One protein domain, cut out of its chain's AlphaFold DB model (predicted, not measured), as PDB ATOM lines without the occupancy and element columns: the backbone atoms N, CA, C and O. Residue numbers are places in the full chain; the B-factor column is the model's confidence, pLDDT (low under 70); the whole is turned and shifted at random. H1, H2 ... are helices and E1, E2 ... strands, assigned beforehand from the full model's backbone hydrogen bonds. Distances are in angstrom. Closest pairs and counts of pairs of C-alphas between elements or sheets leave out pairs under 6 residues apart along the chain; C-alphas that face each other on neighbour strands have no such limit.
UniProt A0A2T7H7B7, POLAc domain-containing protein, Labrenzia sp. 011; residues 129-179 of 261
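Overview. This is residues 129 to 179 of the 261 residues of the protein "POLAc domain-containing protein" of Labrenzia sp. 011 (UniProt A0A2T7H7B7). This domain has little regular structure: a small hairpin of two short strands, E1 and E2, lies at one side and one helix, H1, at the other, with a long loop, residues 150 to 163, running between them. The printed part has 51 residues, with E1, E2 and H1 in that order; the two strands form an antiparallel sheet. The class is mixed, with only 16 residues in named elements. The whole is loose, with a radius of gyration of the C-alphas of 14.0 A, and flat, spanning 37 by 31 by 16 A.

Along the chain. E1 is residues 135 to 137, beginning at C-alpha 135 (19.082, 41.700, 113.630). E2 is residues 147 to 149. H1 is residues 164 to 173, 14.3 A long, ending at C-alpha 173 (10.855, 29.068, 98.031).

Arrangement. E1 and E2 form a hairpin, antiparallel at 145 degrees. C-alphas 136 and 148 face each other at 4.6 A. N 137 and O 147 are within hydrogen-bond range at 2.7 A, as are N 149 and O 135 at 2.9 A. In H1 every O i to N i+4 pair is within range. E1 and H1 are apart.

Size, cuts and confidence. The two C-alphas farthest apart, of Val 142 and Pro 179, are 39.0 A apart. The link from E2 to H1, 14 residues, is long. The printed part has no cut, and no printed residue is under 70 in pLDDT.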
ATOM      1  N   LYS A 129       3.777  39.474 111.510       91.75
ATOM      2  CA  LYS A 129       3.041  39.986 110.333       91.75
ATOM      3  C   LYS A 129       3.571  39.410 109.007       91.75
ATOM      4  O   LYS A 129       3.945  40.159 108.106       91.75
ATOM      5  N   ASP A 130       3.673  38.080 108.944       90.19
ATOM      6  CA  ASP A 130       4.151  37.305 107.785       90.19
ATOM      7  C   ASP A 130       5.568  37.658 107.302       90.19
ATOM      8  O   ASP A 130       5.954  37.389 106.164       90.19
ATOM      9  N   ARG A 131       6.379  38.269 108.174       91.88
ATOM     10  CA  ARG A 131       7.754  38.677 107.880       91.88
ATOM     11  C   ARG A 131       8.709  38.210 108.964       91.88
ATOM     12  O   ARG A 131       8.341  38.047 110.124       91.88
ATOM     13  N   ILE A 132       9.963  38.022 108.568       91.06
ATOM     14  CA  ILE A 132      11.064  37.683 109.468       91.06
ATOM     15  C   ILE A 132      11.994  38.891 109.557       91.06
ATOM     16  O   ILE A 132      12.434  39.415 108.533       91.06
ATOM     17  N   HIS A 133      12.307  39.312 110.783       91.62
ATOM     18  CA  HIS A 133      13.085  40.520 111.074       91.62
ATOM     19  C   HIS A 133      14.417  40.167 111.758       91.62
ATOM     20  O   HIS A 133      14.509  40.228 112.981       91.62
ATOM     21  N   PRO A 134      15.454  39.760 111.003       92.81
ATOM     22  CA  PRO A 134      16.758  39.454 111.580       92.81
ATOM     23  C   PRO A 134      17.493  40.720 112.028       92.81
ATOM     24  O   PRO A 134      17.493  41.736 111.332       92.81
ATOM     25  N   SER A 135      18.208  40.630 113.147       93.88
ATOM     26  CA  SER A 135      19.082  41.700 113.630       93.88
ATOM     27  C   SER A 135      20.485  41.550 113.053       93.88
ATOM     28  O   SER A 135      21.126  40.512 113.243       93.88
ATOM     29  N   PHE A 136      20.997  42.597 112.401       94.62
ATOM     30  CA  PHE A 136      22.374  42.651 111.905       94.62
ATOM     31  C   PHE A 136      23.299  43.324 112.925       94.62
ATOM     32  O   PHE A 136      23.113  44.474 113.308       94.62
ATOM     33  N   LEU A 137      24.314  42.586 113.367       93.12
ATOM     34  CA  LEU A 137      25.292  42.991 114.367       93.12
ATOM     35  C   LEU A 137      26.578  43.424 113.660       93.12
ATOM     36  O   LEU A 137      27.308  42.588 113.122       93.12
ATOM     37  N   LEU A 138      26.855  44.727 113.671       92.38
ATOM     38  CA  LEU A 138      28.013  45.312 112.982       92.38
ATOM     39  C   LEU A 138      29.323  45.171 113.778       92.38
ATOM     40  O   LEU A 138      30.391  45.065 113.193       92.38
ATOM     41  N   HIS A 139      29.242  45.117 115.109       90.25
ATOM     42  CA  HIS A 139      30.397  45.164 116.018       90.25
ATOM     43  C   HIS A 139      30.866  43.783 116.510       90.25
ATOM     44  O   HIS A 139      31.722  43.691 117.383       90.25
ATOM     45  N   ARG A 140      30.269  42.689 116.019       88.06
ATOM     46  CA  ARG A 140      30.482  41.353 116.604       88.06
ATOM     47  C   ARG A 140      31.699  40.618 116.050       88.06
ATOM     48  O   ARG A 140      32.260  39.779 116.751       88.06
ATOM     49  N   THR A 141      32.065  40.840 114.789       87.31
ATOM     50  CA  THR A 141      33.157  40.085 114.159       87.31
ATOM     51  C   THR A 141      34.438  40.907 114.120       87.31
ATOM     52  O   THR A 141      34.420  42.086 113.784       87.31
ATOM     53  N   VAL A 142      35.567  40.263 114.426       87.56
ATOM     54  CA  VAL A 142      36.895  40.904 114.411       87.56
ATOM     55  C   VAL A 142      37.294  41.343 112.998       87.56
ATOM     56  O   VAL A 142      37.962  42.352 112.825       87.56
ATOM     57  N   THR A 143      36.851  40.619 111.966       87.00
ATOM     58  CA  THR A 143      37.208  40.902 110.565       87.00
ATOM     59  C   THR A 143      36.360  42.010 109.927       87.00
ATOM     60  O   THR A 143      36.428  42.186 108.715       87.00
ATOM     61  N   GLY A 144      35.464  42.660 110.679       87.56
ATOM     62  CA  GLY A 144      34.541  43.674 110.151       87.56
ATOM     63  C   GLY A 144      33.373  43.132 109.311       87.56
ATOM     64  O   GLY A 144      32.616  43.909 108.737       87.56
ATOM     65  N   ARG A 145      33.175  41.807 109.238       90.19
ATOM     66  CA  ARG A 145      31.977  41.215 108.613       90.19
ATOM     67  C   ARG A 145      30.739  41.499 109.473       90.19
ATOM     68  O   ARG A 145      30.804  41.468 110.703       90.19
ATOM     69  N   THR A 146      29.580  41.675 108.846       92.56
ATOM     70  CA  THR A 146      28.316  41.699 109.591       92.56
ATOM     71  C   THR A 146      28.008  40.307 110.143       92.56
ATOM     72  O   THR A 146      28.307  39.296 109.506       92.56
ATOM     73  N   ALA A 147      27.403  40.236 111.327       93.88
ATOM     74  CA  ALA A 147      26.798  39.014 111.855       93.88
ATOM     75  C   ALA A 147      25.274  39.176 111.920       93.88
ATOM     76  O   ALA A 147      24.775  40.295 111.923       93.88
ATOM     77  N   SER A 148      24.520  38.081 112.005       94.31
ATOM     78  CA  SER A 148      23.061  38.129 112.163       94.31
ATOM     79  C   SER A 148      22.576  37.249 113.312       94.31
ATOM     80  O   SER A 148      23.143  36.183 113.584       94.31
ATOM     81  N   ALA A 149      21.537  37.708 114.004       93.38
ATOM     82  CA  ALA A 149      20.920  37.026 115.136       93.38
ATOM     83  C   ALA A 149      19.407  37.286 115.189       93.38
ATOM     84  O   ALA A 149      18.926  38.290 114.676       93.38
ATOM     85  N   ASN A 150      18.683  36.377 115.847       90.50
ATOM     86  CA  ASN A 150      17.247  36.477 116.139       90.50
ATOM     87  C   ASN A 150      16.331  36.784 114.927       90.50
ATOM     88  O   ASN A 150      15.569  37.742 114.996       90.50
ATOM     89  N   PRO A 151      16.345  35.984 113.839       92.19
ATOM     90  CA  PRO A 151      17.153  34.791 113.591       92.19
ATOM     91  C   PRO A 151      18.456  35.105 112.844       92.19
ATOM     92  O   PRO A 151      18.662  36.187 112.303       92.19
ATOM     93  N   ASN A 152      19.360  34.124 112.773       91.00
ATOM     94  CA  ASN A 152      20.539  34.233 111.913       91.00
ATOM     95  C   ASN A 152      20.129  34.096 110.435       91.00
ATOM     96  O   ASN A 152      19.906  32.984 109.950       91.00
ATOM     97  N   ALA A 153      20.049  35.229 109.736       88.81
ATOM     98  CA  ALA A 153      19.670  35.320 108.327       88.81
ATOM     99  C   ALA A 153      20.828  35.148 107.332       88.81
ATOM    100  O   ALA A 153      20.619  35.158 106.123       88.81
ATOM    101  N   GLN A 154      22.058  34.966 107.813       90.50
ATOM    102  CA  GLN A 154      23.223  34.754 106.946       90.50
ATOM    103  C   GLN A 154      23.495  33.272 106.674       90.50
ATOM    104  O   GLN A 154      24.019  32.919 105.618       90.50
ATOM    105  N   ASN A 155      23.118  32.392 107.603       88.56
ATOM    106  CA  ASN A 155      23.425  30.962 107.551       88.56
ATOM    107  C   ASN A 155      22.302  30.110 106.942       88.56
ATOM    108  O   ASN A 155      22.174  28.928 107.270       88.56
ATOM    109  N   PHE A 156      21.490  30.675 106.045       88.81
ATOM    110  CA  PHE A 156      20.448  29.901 105.381       88.81
ATOM    111  C   PHE A 156      21.044  28.751 104.552       88.81
ATOM    112  O   PHE A 156      22.041  28.937 103.844       88.81
ATOM    113  N   PRO A 157      20.435  27.554 104.599       88.25
ATOM    114  CA  PRO A 157      20.815  26.439 103.745       88.25
ATOM    115  C   PRO A 157      20.771  26.850 102.270       88.25
ATOM    116  O   PRO A 157      19.725  27.217 101.739       88.25
ATOM    117  N   LYS A 158      21.923  26.800 101.591       85.38
ATOM    118  CA  LYS A 158      22.020  27.161 100.167       85.38
ATOM    119  C   LYS A 158      21.933  25.955  99.234       85.38
ATOM    120  O   LYS A 158      21.459  26.091  98.113       85.38
ATOM    121  N   ARG A 159      22.431  24.790  99.661       79.19
ATOM    122  CA  ARG A 159      22.532  23.575  98.837       79.19
ATOM    123  C   ARG A 159      22.303  22.323  99.683       79.19
ATOM    124  O   ARG A 159      22.638  22.312 100.865       79.19
ATOM    125  N   GLY A 160      21.782  21.273  99.056       77.62
ATOM    126  CA  GLY A 160      21.649  19.929  99.618       77.62
ATOM    127  C   GLY A 160      22.099  18.873  98.605       77.62
ATOM    128  O   GLY A 160      22.119  19.146  97.406       77.62
ATOM    129  N   LYS A 161      22.484  17.686  99.084       74.25
ATOM    130  CA  LYS A 161      22.728  16.489  98.260       74.25
ATOM    131  C   LYS A 161      21.615  15.466  98.513       74.25
ATOM    132  O   LYS A 161      21.062  15.455  99.609       74.25
ATOM    133  N   GLY A 162      21.305  14.626  97.525       76.31
ATOM    134  CA  GLY A 162      20.251  13.610  97.648       76.31
ATOM    135  C   GLY A 162      18.906  14.217  98.068       76.31
ATOM    136  O   GLY A 162      18.562  15.316  97.628       76.31
ATOM    137  N   GLY A 163      18.190  13.551  98.978       74.50
ATOM    138  CA  GLY A 163      16.882  14.004  99.481       74.50
ATOM    139  C   GLY A 163      16.889  15.391 100.142       74.50
ATOM    140  O   GLY A 163      15.882  16.094 100.134       74.50
ATOM    141  N   MET A 164      18.042  15.859 100.633       83.56
ATOM    142  CA  MET A 164      18.186  17.202 101.206       83.56
ATOM    143  C   MET A 164      18.056  18.318 100.153       83.56
ATOM    144  O   MET A 164      17.723  19.451 100.502       83.56
ATOM    145  N   LYS A 165      18.335  18.034  98.870       86.69
ATOM    146  CA  LYS A 165      18.254  19.021  97.775       86.69
ATOM    147  C   LYS A 165      16.845  19.605  97.680       86.69
ATOM    148  O   LYS A 165      16.701  20.828  97.677       86.69
ATOM    149  N   GLU A 166      15.826  18.748  97.694       88.75
ATOM    150  CA  GLU A 166      14.430  19.177  97.581       88.75
ATOM    151  C   GLU A 166      13.945  19.903  98.837       88.75
ATOM    152  O   GLU A 166      13.296  20.938  98.722       88.75
ATOM    153  N   VAL A 167      14.351  19.459 100.033       89.56
ATOM    154  CA  VAL A 167      14.012  20.149 101.292       89.56
ATOM    155  C   VAL A 167      14.595  21.564 101.332       89.56
ATOM    156  O   VAL A 167      13.897  22.516 101.673       89.56
ATOM    157  N   VAL A 168      15.866  21.734 100.953       90.75
ATOM    158  CA  VAL A 168      16.512  23.058 100.904       90.75
ATOM    159  C   VAL A 168      15.863  23.952  99.846       90.75
ATOM    160  O   VAL A 168      15.663  25.143 100.085       90.75
ATOM    161  N   LYS A 169      15.514  23.391  98.687       90.94
ATOM    162  CA  LYS A 169      14.833  24.115  97.608       90.94
ATOM    163  C   LYS A 169      13.435  24.568  98.027       90.94
ATOM    164  O   LYS A 169      13.105  25.730  97.810       90.94
ATOM    165  N   ALA A 170      12.650  23.689  98.647       91.19
ATOM    166  CA  ALA A 170      11.336  24.017  99.191       91.19
ATOM    167  C   ALA A 170      11.446  25.110 100.260       91.19
ATOM    168  O   ALA A 170      10.763  26.120 100.167       91.19
ATOM    169  N   PHE A 171      12.389  24.971 101.198       91.88
ATOM    170  CA  PHE A 171      12.643  25.984 102.219       91.88
ATOM    171  C   PHE A 171      12.982  27.353 101.620       91.88
ATOM    172  O   PHE A 171      12.448  28.356 102.060       91.88
ATOM    173  N   ARG A 172      13.839  27.433 100.596       91.62
ATOM    174  CA  ARG A 172      14.172  28.725  99.969       91.62
ATOM    175  C   ARG A 172      12.988  29.370  99.247       91.62
ATOM    176  O   ARG A 172      12.961  30.589  99.143       91.62
ATOM    177  N   ARG A 173      12.041  28.572  98.746       91.94
ATOM    178  CA  ARG A 173      10.855  29.068  98.031       91.94
ATOM    179  C   ARG A 173       9.829  29.732  98.942       91.94
ATOM    180  O   ARG A 173       9.031  30.489  98.426       91.94
ATOM    181  N   VAL A 174       9.882  29.503 100.256       91.00
ATOM    182  CA  VAL A 174       8.962  30.160 101.205       91.00
ATOM    183  C   VAL A 174       9.256  31.654 101.381       91.00
ATOM    184  O   VAL A 174       8.439  32.382 101.932       91.00
ATOM    185  N   PHE A 175      10.439  32.114 100.958       91.62
ATOM    186  CA  PHE A 175      10.806  33.525 100.998       91.62
ATOM    187  C   PHE A 175      10.378  34.187  99.697       91.62
ATOM    188  O   PHE A 175      11.042  34.049  98.668       91.62
ATOM    189  N   GLU A 176       9.272  34.915  99.762       93.50
ATOM    190  CA  GLU A 176       8.650  35.532  98.598       93.50
ATOM    191  C   GLU A 176       8.707  37.059  98.673       93.50
ATOM    192  O   GLU A 176       8.748  37.666  99.747       93.50
ATOM    193  N   ALA A 177       8.740  37.691  97.499       94.62
ATOM    194  CA  ALA A 177       8.561  39.130  97.403       94.62
ATOM    195  C   ALA A 177       7.085  39.475  97.670       94.62
ATOM    196  O   ALA A 177       6.210  38.717  97.250       94.62
ATOM    197  N   PRO A 178       6.778  40.628  98.284       93.69
ATOM    198  CA  PRO A 178       5.400  41.098  98.350       93.69
ATOM    199  C   PRO A 178       4.814  41.329  96.939       93.69
ATOM    200  O   PRO A 178       5.570  41.525  95.981       93.69
ATOM    201  N   PRO A 179       3.476  41.350  96.786       95.12
ATOM    202  CA  PRO A 179       2.825  41.570  95.494       95.12
ATOM    203  C   PRO A 179       3.332  42.833  94.785       95.12
ATOM    204  O   PRO A 179       3.435  43.893  95.396       95.12
TER     205      PRO A 179